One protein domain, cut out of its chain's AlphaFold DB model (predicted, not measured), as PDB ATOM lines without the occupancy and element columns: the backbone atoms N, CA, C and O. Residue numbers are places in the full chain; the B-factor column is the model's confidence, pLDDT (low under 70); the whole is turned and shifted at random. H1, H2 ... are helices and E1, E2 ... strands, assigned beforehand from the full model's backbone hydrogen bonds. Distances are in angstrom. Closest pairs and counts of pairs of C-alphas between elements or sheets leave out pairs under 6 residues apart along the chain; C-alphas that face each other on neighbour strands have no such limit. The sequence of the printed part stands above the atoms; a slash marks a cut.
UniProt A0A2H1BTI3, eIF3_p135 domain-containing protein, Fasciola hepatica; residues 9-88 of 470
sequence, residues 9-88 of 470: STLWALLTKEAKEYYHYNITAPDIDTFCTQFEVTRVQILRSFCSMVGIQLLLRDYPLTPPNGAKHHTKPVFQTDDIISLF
ATOM      1  N   SER A   9       5.358  41.510 -40.277       83.12
ATOM      2  CA  SER A   9       4.394  42.554 -39.920       83.12
ATOM      3  C   SER A   9       2.947  42.175 -40.242       83.12
ATOM      4  O   SER A   9       2.053  42.535 -39.479       83.12
ATOM      5  N   THR A  10       2.690  41.463 -41.350       87.44
ATOM      6  CA  THR A  10       1.327  41.005 -41.679       87.44
ATOM      7  C   THR A  10       0.883  39.916 -40.710       87.44
ATOM      8  O   THR A  10      -0.233  39.983 -40.195       87.44
ATOM      9  N   LEU A  11       1.782  38.989 -40.371       87.88
ATOM     10  CA  LEU A  11       1.534  37.954 -39.370       87.88
ATOM     11  C   LEU A  11       1.261  38.548 -37.980       87.88
ATOM     12  O   LEU A  11       0.311  38.138 -37.321       87.88
ATOM     13  N   TRP A  12       2.036  39.548 -37.544       89.06
ATOM     14  CA  TRP A  12       1.810  40.210 -36.251       89.06
ATOM     15  C   TRP A  12       0.453  40.922 -36.179       89.06
ATOM     16  O   TRP A  12      -0.252  40.835 -35.171       89.06
ATOM     17  N   ALA A  13       0.047  41.588 -37.266       89.25
ATOM     18  CA  ALA A  13      -1.263  42.227 -37.353       89.25
ATOM     19  C   ALA A  13      -2.408  41.201 -37.285       89.25
ATOM     20  O   ALA A  13      -3.411  41.451 -36.614       89.25
ATOM     21  N   LEU A  14      -2.246  40.042 -37.935       90.25
ATOM     22  CA  LEU A  14      -3.196  38.929 -37.855       90.25
ATOM     23  C   LEU A  14      -3.299  38.380 -36.428       90.25
ATOM     24  O   LEU A  14      -4.405  38.309 -35.902       90.25
ATOM     25  N   LEU A  15      -2.168  38.100 -35.773       90.00
ATOM     26  CA  LEU A  15      -2.133  37.630 -34.382       90.00
ATOM     27  C   LEU A  15      -2.815  38.615 -33.425       90.00
ATOM     28  O   LEU A  15      -3.616  38.214 -32.587       90.00
ATOM     29  N   THR A  16      -2.541  39.913 -33.573       91.00
ATOM     30  CA  THR A  16      -3.151  40.960 -32.735       91.00
ATOM     31  C   THR A  16      -4.663  41.032 -32.931       91.00
ATOM     32  O   THR A  16      -5.417  41.196 -31.969       91.00
ATOM     33  N   LYS A  17      -5.122  40.897 -34.179       92.69
ATOM     34  CA  LYS A  17      -6.547  40.872 -34.506       92.69
ATOM     35  C   LYS A  17      -7.228  39.641 -33.903       92.69
ATOM     36  O   LYS A  17      -8.245  39.787 -33.231       92.69
ATOM     37  N   GLU A  18      -6.655  38.460 -34.105       92.62
ATOM     38  CA  GLU A  18      -7.211  37.191 -33.633       92.62
ATOM     39  C   GLU A  18      -7.244  37.125 -32.101       92.62
ATOM     40  O   GLU A  18      -8.266  36.759 -31.522       92.62
ATOM     41  N   ALA A  19      -6.189  37.600 -31.429       91.50
ATOM     42  CA  ALA A  19      -6.142  37.695 -29.971       91.50
ATOM     43  C   ALA A  19      -7.271  38.564 -29.393       91.50
ATOM     44  O   ALA A  19      -7.870  38.227 -28.369       91.50
ATOM     45  N   LYS A  20      -7.603  39.665 -30.076       92.69
ATOM     46  CA  LYS A  20      -8.684  40.567 -29.674       92.69
ATOM     47  C   LYS A  20     -10.071  39.988 -29.959       92.69
ATOM     48  O   LYS A  20     -10.980  40.178 -29.151       92.69
ATOM     49  N   GLU A  21     -10.244  39.334 -31.103       94.50
ATOM     50  CA  GLU A  21     -11.532  38.773 -31.527       94.50
ATOM     51  C   GLU A  21     -11.917  37.536 -30.710       94.50
ATOM     52  O   GLU A  21     -13.050  37.469 -30.240       94.50
ATOM     53  N   TYR A  22     -10.982  36.605 -30.491       93.06
ATOM     54  CA  TYR A  22     -11.252  35.348 -29.786       93.06
ATOM     55  C   TYR A  22     -11.055  35.434 -28.272       93.06
ATOM     56  O   TYR A  22     -11.884  34.924 -27.527       93.06
ATOM     57  N   TYR A  23      -9.977  36.072 -27.803       90.19
ATOM     58  CA  TYR A  23      -9.611  36.068 -26.377       90.19
ATOM     59  C   TYR A  23      -9.894  37.393 -25.665       90.19
ATOM     60  O   TYR A  23      -9.592  37.528 -24.481       90.19
ATOM     61  N   HIS A  24     -10.423  38.396 -26.376       90.38
ATOM     62  CA  HIS A  24     -10.629  39.755 -25.861       90.38
ATOM     63  C   HIS A  24      -9.369  40.385 -25.238       90.38
ATOM     64  O   HIS A  24      -9.454  41.314 -24.434       90.38
ATOM     65  N   TYR A  25      -8.185  39.908 -25.639       88.88
ATOM     66  CA  TYR A  25      -6.899  40.369 -25.136       88.88
ATOM     67  C   TYR A  25      -6.253  41.325 -26.139       88.88
ATOM     68  O   TYR A  25      -6.137  41.017 -27.325       88.88
ATOM     69  N   ASN A  26      -5.829  42.501 -25.670       87.69
ATOM     70  CA  ASN A  26      -5.238  43.523 -26.530       87.69
ATOM     71  C   ASN A  26      -3.711  43.524 -26.395       87.69
ATOM     72  O   ASN A  26      -3.175  43.968 -25.380       87.69
ATOM     73  N   ILE A  27      -3.017  43.052 -27.430       85.81
ATOM     74  CA  ILE A  27      -1.554  43.088 -27.493       85.81
ATOM     75  C   ILE A  27      -1.130  44.536 -27.769       85.81
ATOM     76  O   ILE A  27      -1.360  45.068 -28.852       85.81
ATOM     77  N   THR A  28      -0.528  45.196 -26.779       85.50
ATOM     78  CA  THR A  28      -0.106  46.607 -26.877       85.50
ATOM     79  C   THR A  28       1.195  46.805 -27.656       85.50
ATOM     80  O   THR A  28       1.514  47.928 -28.042       85.50
ATOM     81  N   ALA A  29       1.960  45.734 -27.861       85.56
ATOM     82  CA  ALA A  29       3.275  45.772 -28.487       85.56
ATOM     83  C   ALA A  29       3.176  45.850 -30.030       85.56
ATOM     84  O   ALA A  29       2.456  45.047 -30.633       85.56
ATOM     85  N   PRO A  30       3.890  46.783 -30.696       84.44
ATOM     86  CA  PRO A  30       3.857  46.928 -32.156       84.44
ATOM     87  C   PRO A  30       4.550  45.789 -32.918       84.44
ATOM     88  O   PRO A  30       4.244  45.579 -34.091       84.44
ATOM     89  N   ASP A  31       5.478  45.075 -32.283       83.50
ATOM     90  CA  ASP A  31       6.212  43.954 -32.868       83.50
ATOM     91  C   ASP A  31       6.586  42.901 -31.809       83.50
ATOM     92  O   ASP A  31       6.460  43.110 -30.600       83.50
ATOM     93  N   ILE A  32       7.062  41.742 -32.275       83.31
ATOM     94  CA  ILE A  32       7.500  40.654 -31.391       83.31
ATOM     95  C   ILE A  32       8.686  41.061 -30.507       83.31
ATOM     96  O   ILE A  32       8.843  40.529 -29.412       83.31
ATOM     97  N   ASP A  33       9.501  42.015 -30.953       83.31
ATOM     98  CA  ASP A  33      10.703  42.445 -30.240       83.31
ATOM     99  C   ASP A  33      10.330  43.265 -29.018       83.31
ATOM    100  O   ASP A  33      10.720  42.909 -27.907       83.31
ATOM    101  N   THR A  34       9.487  44.282 -29.210       85.75
ATOM    102  CA  THR A  34       8.901  45.054 -28.113       85.75
ATOM    103  C   THR A  34       8.123  44.155 -27.164       85.75
ATOM    104  O   THR A  34       8.300  44.301 -25.959       85.75
ATOM    105  N   PHE A  35       7.365  43.175 -27.671       85.62
ATOM    106  CA  PHE A  35       6.674  42.186 -26.839       85.62
ATOM    107  C   PHE A  35       7.651  41.379 -25.968       85.62
ATOM    108  O   PHE A  35       7.464  41.294 -24.756       85.62
ATOM    109  N   CYS A  36       8.722  40.839 -26.555       85.38
ATOM    110  CA  CYS A  36       9.738  40.080 -25.821       85.38
ATOM    111  C   CYS A  36      10.404  40.932 -24.732       85.38
ATOM    112  O   CYS A  36      10.567  40.460 -23.612       85.38
ATOM    113  N   THR A  37      10.748  42.195 -25.017       84.94
ATOM    114  CA  THR A  37      11.290  43.107 -23.990       84.94
ATOM    115  C   THR A  37      10.268  43.502 -22.929       84.94
ATOM    116  O   THR A  37      10.634  43.610 -21.767       84.94
ATOM    117  N   GLN A  38       9.007  43.729 -23.303       84.50
ATOM    118  CA  GLN A  38       7.962  44.159 -22.371       84.50
ATOM    119  C   GLN A  38       7.622  43.064 -21.358       84.50
ATOM    120  O   GLN A  38       7.368  43.368 -20.196       84.50
ATOM    121  N   PHE A  39       7.594  41.806 -21.802       80.31
ATOM    122  CA  PHE A  39       7.219  40.658 -20.976       80.31
ATOM    123  C   PHE A  39       8.415  39.811 -20.522       80.31
ATOM    124  O   PHE A  39       8.212  38.770 -19.909       80.31
ATOM    125  N   GLU A  40       9.644  40.231 -20.837       82.12
ATOM    126  CA  GLU A  40      10.889  39.510 -20.524       82.12
ATOM    127  C   GLU A  40      10.908  38.049 -21.032       82.12
ATOM    128  O   GLU A  40      11.559  37.168 -20.468       82.12
ATOM    129  N   VAL A  41      10.205  37.791 -22.140       81.44
ATOM    130  CA  VAL A  41      10.105  36.471 -22.778       81.44
ATOM    131  C   VAL A  41      11.197  36.321 -23.830       81.44
ATOM    132  O   VAL A  41      11.446  37.216 -24.639       81.44
ATOM    133  N   THR A  42      11.839  35.155 -23.878       84.38
ATOM    134  CA  THR A  42      12.845  34.842 -24.897       84.38
ATOM    135  C   THR A  42      12.211  34.183 -26.124       84.38
ATOM    136  O   THR A  42      11.286  33.375 -26.028       84.38
ATOM    137  N   ARG A  43      12.749  34.458 -27.319       85.81
ATOM    138  CA  ARG A  43      12.254  33.844 -28.571       85.81
ATOM    139  C   ARG A  43      12.345  32.314 -28.564       85.81
ATOM    140  O   ARG A  43      11.538  31.654 -29.213       85.81
ATOM    141  N   VAL A  44      13.301  31.756 -27.818       85.75
ATOM    142  CA  VAL A  44      13.461  30.305 -27.641       85.75
ATOM    143  C   VAL A  44      12.245  29.709 -26.930       85.75
ATOM    144  O   VAL A  44      11.762  28.660 -27.345       85.75
ATOM    145  N   GLN A  45      11.697  30.392 -25.921       85.50
ATOM    146  CA  GLN A  45      10.500  29.937 -25.202       85.50
ATOM    147  C   GLN A  45       9.267  29.928 -26.102       85.50
ATOM    148  O   GLN A  45       8.506  28.962 -26.093       85.50
ATOM    149  N   ILE A  46       9.089  30.973 -26.916       86.69
ATOM    150  CA  ILE A  46       7.969  31.060 -27.863       86.69
ATOM    151  C   ILE A  46       8.074  29.940 -28.900       86.69
ATOM    152  O   ILE A  46       7.104  29.220 -29.123       86.69
ATOM    153  N   LEU A  47       9.260  29.754 -29.489       88.38
ATOM    154  CA  LEU A  47       9.515  28.681 -30.449       88.38
ATOM    155  C   LEU A  47       9.231  27.309 -29.836       88.38
ATOM    156  O   LEU A  47       8.545  26.494 -30.441       88.38
ATOM    157  N   ARG A  48       9.719  27.073 -28.618       85.38
ATOM    158  CA  ARG A  48       9.479  25.841 -27.868       85.38
ATOM    159  C   ARG A  48       7.987  25.598 -27.657       85.38
ATOM    160  O   ARG A  48       7.496  24.525 -27.988       85.38
ATOM    161  N   SER A  49       7.273  26.594 -27.137       85.25
ATOM    162  CA  SER A  49       5.833  26.515 -26.881       85.25
ATOM    163  C   SER A  49       5.056  26.213 -28.166       85.25
ATOM    164  O   SER A  49       4.211  25.319 -28.190       85.25
ATOM    165  N   PHE A  50       5.419  26.876 -29.266       88.50
ATOM    166  CA  PHE A  50       4.867  26.618 -30.591       88.50
ATOM    167  C   PHE A  50       5.138  25.181 -31.063       88.50
ATOM    168  O   PHE A  50       4.208  24.477 -31.454       88.50
ATOM    169  N   CYS A  51       6.385  24.713 -30.973       88.69
ATOM    170  CA  CYS A  51       6.768  23.344 -31.314       88.69
ATOM    171  C   CYS A  51       5.962  22.309 -30.521       88.69
ATOM    172  O   CYS A  51       5.481  21.344 -31.109       88.69
ATOM    173  N   SER A  52       5.748  22.526 -29.222       83.69
ATOM    174  CA  SER A  52       4.936  21.639 -28.383       83.69
ATOM    175  C   SER A  52       3.448  21.663 -28.747       83.69
ATOM    176  O   SER A  52       2.812  20.614 -28.738       83.69
ATOM    177  N   MET A  53       2.886  22.827 -29.091       85.12
ATOM    178  CA  MET A  53       1.475  22.947 -29.482       85.12
ATOM    179  C   MET A  53       1.178  22.321 -30.847       85.12
ATOM    180  O   MET A  53       0.115  21.734 -31.034       85.12
ATOM    181  N   VAL A  54       2.104  22.460 -31.799       88.06
ATOM    182  CA  VAL A  54       1.937  21.954 -33.171       88.06
ATOM    183  C   VAL A  54       2.440  20.513 -33.313       88.06
ATOM    184  O   VAL A  54       1.989  19.795 -34.200       88.06
ATOM    185  N   GLY A  55       3.339  20.071 -32.429       87.88
ATOM    186  CA  GLY A  55       3.962  18.748 -32.475       87.88
ATOM    187  C   GLY A  55       5.166  18.675 -33.416       87.88
ATOM    188  O   GLY A  55       5.384  17.657 -34.064       87.88
ATOM    189  N   ILE A  56       5.949  19.752 -33.526       91.12
ATOM    190  CA  ILE A  56       7.157  19.803 -34.364       91.12
ATOM    191  C   ILE A  56       8.385  19.527 -33.499       91.12
ATOM    192  O   ILE A  56       8.621  20.234 -32.520       91.12
ATOM    193  N   GLN A  57       9.212  18.561 -33.892       88.94
ATOM    194  CA  GLN A  57      10.519  18.336 -33.283       88.94
ATOM    195  C   GLN A  57      11.618  18.961 -34.141       88.94
ATOM    196  O   GLN A  57      11.814  18.581 -35.297       88.94
ATOM    197  N   LEU A  58      12.363  19.894 -33.548       90.19
ATOM    198  CA  LEU A  58      13.512  20.531 -34.185       90.19
ATOM    199  C   LEU A  58      14.826  19.855 -33.784       90.19
ATOM    200  O   LEU A  58      14.962  19.328 -32.677       90.19
ATOM    201  N   LEU A  59      15.807  19.909 -34.682       90.56
ATOM    202  CA  LEU A  59      17.176  19.487 -34.430       90.56
ATOM    203  C   LEU A  59      17.803  20.344 -33.333       90.56
ATOM    204  O   LEU A  59      17.705  21.572 -33.364       90.56
ATOM    205  N   LEU A  60      18.462  19.690 -32.372       86.81
ATOM    206  CA  LEU A  60      19.167  20.372 -31.292       86.81
ATOM    207  C   LEU A  60      20.384  21.110 -31.861       86.81
ATOM    208  O   LEU A  60      21.414  20.503 -32.161       86.81
ATOM    209  N   ARG A  61      20.242  22.423 -32.018       86.00
ATOM    210  CA  ARG A  61      21.256  23.331 -32.547       86.00
ATOM    211  C   ARG A  61      21.013  24.735 -32.002       86.00
ATOM    212  O   ARG A  61      19.873  25.113 -31.740       86.00
ATOM    213  N   ASP A  62      22.074  25.523 -31.900       84.19
ATOM    214  CA  ASP A  62      21.960  26.948 -31.603       84.19
ATOM    215  C   ASP A  62      21.449  27.706 -32.837       84.19
ATOM    216  O   ASP A  62      22.188  27.965 -33.793       84.19
ATOM    217  N   TYR A  63      20.156  28.039 -32.828       86.81
ATOM    218  CA  TYR A  63      19.531  28.845 -33.874       86.81
ATOM    219  C   TYR A  63      19.754  30.336 -33.600       86.81
ATOM    220  O   TYR A  63      19.387  30.822 -32.524       86.81
ATOM    221  N   PRO A  64      20.288  31.108 -34.563       85.38
ATOM    222  CA  PRO A  64      20.368  32.556 -34.439       85.38
ATOM    223  C   PRO A  64      18.963  33.144 -34.601       85.38
ATOM    224  O   PRO A  64      18.542  33.512 -35.695       85.38
ATOM    225  N   LEU A  65      18.197  33.207 -33.512       83.62
ATOM    226  CA  LEU A  65      16.843  33.766 -33.544       83.62
ATOM    227  C   LEU A  65      16.872  35.285 -33.711       83.62
ATOM    228  O   LEU A  65      15.943  35.843 -34.291       83.62
ATOM    229  N   THR A  66      17.934  35.953 -33.256       78.62
ATOM    230  CA  THR A  66      18.152  37.392 -33.426       78.62
ATOM    231  C   THR A  66      18.877  37.709 -34.736       78.62
ATOM    232  O   THR A  66      19.878  37.070 -35.060       78.62
ATOM    233  N   PRO A  67      18.382  38.685 -35.516       72.56
ATOM    234  CA  PRO A  67      19.034  39.097 -36.751       72.56
ATOM    235  C   PRO A  67      20.425  39.692 -36.473       72.56
ATOM    236  O   PRO A  67      20.598  40.445 -35.507       72.56
ATOM    237  N   PRO A  68      21.434  39.379 -37.306       69.75
ATOM    238  CA  PRO A  68      22.786  39.891 -37.120       69.75
ATOM    239  C   PRO A  68      22.824  41.423 -37.242       69.75
ATOM    240  O   PRO A  68      22.112  42.017 -38.053       69.75
ATOM    241  N   ASN A  69      23.685  42.062 -36.443       67.94
ATOM    242  CA  ASN A  69      23.956  43.509 -36.461       67.94
ATOM    243  C   ASN A  69      22.729  44.419 -36.239       67.94
ATOM    244  O   ASN A  69      22.716  45.551 -36.720       67.94
ATOM    245  N   GLY A  70      21.691  43.944 -35.539       65.88
ATOM    246  CA  GLY A  70      20.483  44.741 -35.276       65.88
ATOM    247  C   GLY A  70      19.631  45.010 -36.523       65.88
ATOM    248  O   GLY A  70      18.815  45.932 -36.529       65.88
ATOM    249  N   ALA A  71      19.825  44.235 -37.596       65.81
ATOM    250  CA  ALA A  71      18.967  44.302 -38.772       65.81
ATOM    251  C   ALA A  71      17.516  43.952 -38.401       65.81
ATOM    252  O   ALA A  71      17.278  43.150 -37.510       65.81
ATOM    253  N   LYS A  72      16.523  44.505 -39.107       64.25
ATOM    254  CA  LYS A  72      15.106  44.185 -38.835       64.25
ATOM    255  C   LYS A  72      14.718  42.760 -39.244       64.25
ATOM    256  O   LYS A  72      13.755  42.208 -38.724       64.25
ATOM    257  N   HIS A  73      15.464  42.163 -40.176       66.56
ATOM    258  CA  HIS A  73      15.176  40.843 -40.733       66.56
ATOM    259  C   HIS A  73      16.461  40.060 -41.000       66.56
ATOM    260  O   HIS A  73      17.509  40.638 -41.292       66.56
ATOM    261  N   HIS A  74      16.363  38.733 -40.934       68.69
ATOM    262  CA  HIS A  74      17.440  37.843 -41.351       68.69
ATOM    263  C   HIS A  74      17.566  37.829 -42.875       68.69
ATOM    264  O   HIS A  74      16.577  37.690 -43.588       68.69
ATOM    265  N   THR A  75      18.795  37.921 -43.384       68.25
ATOM    266  CA  THR A  75      19.078  37.794 -44.825       68.25
ATOM    267  C   THR A  75      19.010  36.347 -45.319       68.25
ATOM    268  O   THR A  75      18.961  36.109 -46.520       68.25
ATOM    269  N   LYS A  76      19.052  35.374 -44.402       75.38
ATOM    270  CA  LYS A  76      18.928  33.936 -44.669       75.38
ATOM    271  C   LYS A  76      17.811  33.358 -43.796       75.38
ATOM    272  O   LYS A  76      17.639  33.839 -42.678       75.38
ATOM    273  N   PRO A  77      17.066  32.343 -44.262       78.62
ATOM    274  CA  PRO A  77      16.083  31.680 -43.415       78.62
ATOM    275  C   PRO A  77      16.780  31.064 -42.196       78.62
ATOM    276  O   PRO A  77      17.835  30.443 -42.329       78.62
ATOM    277  N   VAL A  78      16.199  31.281 -41.013       85.25
ATOM    278  CA  VAL A  78      16.735  30.777 -39.736       85.25
ATOM    279  C   VAL A  78      16.611  29.256 -39.649       85.25
ATOM    280  O   VAL A  78      17.504  28.610 -39.114       85.25
ATOM    281  N   PHE A  79      15.529  28.709 -40.209       88.44
ATOM    282  CA  PHE A  79      15.245  27.279 -40.254       88.44
ATOM    283  C   PHE A  79      15.347  26.757 -41.687       88.44
ATOM    284  O   PHE A  79      14.899  27.408 -42.636       88.44
ATOM    285  N   GLN A  80      15.913  25.570 -41.831       88.12
ATOM    286  CA  GLN A  80      15.960  24.775 -43.049       88.12
ATOM    287  C   GLN A  80      15.051  23.550 -42.905       88.12
ATOM    288  O   GLN A  80      14.637  23.185 -41.808       88.12
ATOM    289  N   THR A  81      14.730  22.893 -44.018       86.00
ATOM    290  CA  THR A  81      13.914  21.667 -43.993       86.00
ATOM    291  C   THR A  81      14.579  20.543 -43.202       86.00
ATOM    292  O   THR A  81      13.881  19.779 -42.545       86.00
ATOM    293  N   ASP A  82      15.912  20.492 -43.213       89.31
ATOM    294  CA  ASP A  82      16.709  19.485 -42.503       89.31
ATOM    295  C   ASP A  82      16.693  19.682 -40.977       89.31
ATOM    296  O   ASP A  82      17.046  18.772 -40.227       89.31
ATOM    297  N   ASP A  83      16.258  20.857 -40.504       91.50
ATOM    298  CA  ASP A  83      16.132  21.142 -39.075       91.50
ATOM    299  C   ASP A  83      14.885  20.480 -38.464       91.50
ATOM    300  O   ASP A  83      14.803  20.342 -37.244       91.50
ATOM    301  N   ILE A  84      13.908  20.054 -39.275       92.00
ATOM    302  CA  ILE A  84      12.704  19.362 -38.798       92.00
ATOM    303  C   ILE A  84      13.002  17.862 -38.736       92.00
ATOM    304  O   ILE A  84      13.012  17.175 -39.755       92.00
ATOM    305  N   ILE A  85      13.210  17.338 -37.525       91.56
ATOM    306  CA  ILE A  85      13.464  15.906 -37.307       91.56
ATOM    307  C   ILE A  85      12.185  15.101 -37.524       91.56
ATOM    308  O   ILE A  85      12.199  14.046 -38.159       91.56
ATOM    309  N   SER A  86      11.081  15.560 -36.939       88.50
ATOM    310  CA  SER A  86       9.822  14.827 -36.954       88.50
ATOM    311  C   SER A  86       8.631  15.759 -36.745       88.50
ATOM    312  O   SER A  86       8.741  16.844 -36.165       88.50
ATOM    313  N   LEU A  87       7.482  15.319 -37.249       89.44
ATOM    314  CA  LEU A  87       6.188  15.943 -37.027       89.44
ATOM    315  C   LEU A  87       5.277  14.895 -36.391       89.44
ATOM    316  O   LEU A  87       4.962  13.880 -37.016       89.44
ATOM    317  N   PHE A  88       4.867  15.136 -35.154       83.69
ATOM    318  CA  PHE A  88       3.935  14.288 -34.431       83.69
ATOM    319  C   PHE A  88       2.548  14.925 -34.448       83.69
ATOM    320  O   PHE A  88       2.414  16.111 -34.142       83.69
TER     321      PHE A  88
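This is residues 9 to 88 of the 470 residues of the protein "eIF3_p135 domain-containing protein" of Fasciola hepatica (UniProt A0A2H1BTI3). A small antiparallel hairpin, E1 and E2, stands at one end of an open run of three helices, with H3 next to it, then H2, then H1; a wide loop within residues 59 to 83 joins the strands. The printed part has 80 residues with three named helices and two named strands, in the order H1, H2, H3, E1, E2; 42 residues are in named elements, 35 of them in helices, and the class is mostly helix; the whole is only just loose, close to compact, with a radius of gyration of the C-alphas of 14.3 A and spans of 37 by 35 by 23 A.

Start at the hairpin of E1, residues 56 to 58, and E2, residues 84 to 87, antiparallel at 162 degrees; N 57 and O 86 are within hydrogen-bond range, 2.9 A. Look next at H3, residues 43 to 54: its closest C-alpha to E1 is Cys 51, 6.6 A from that of Gln 57. H2, residues 32 to 39, is close to H3 but not clearly touching, closest C-alphas Cys 36 and Arg 43, 7.3 A, about perpendicular at 77 degrees. H1, residues 9 to 23, is close to H2 but not clearly touching, closest C-alphas Trp 12 and Ile 32, 7.5 A. Every O i to N i+4 pair is within range in H1, H2 and H3.

Find C-alpha 9 at (4.394, 42.554, -39.920); H1 runs 20.5 A from there. H2 spans 10.4 A, H3 16.4 A, E1 6.4 A and E2 7.6 A, ending at (6.188, 15.943, -37.027).

The farthest C-alphas, His 24 and Asp 82, are 37.9 A apart. The printed part has no cut; the E1 to E2 link is long, and its residues 68 to 75 have pLDDT under 70.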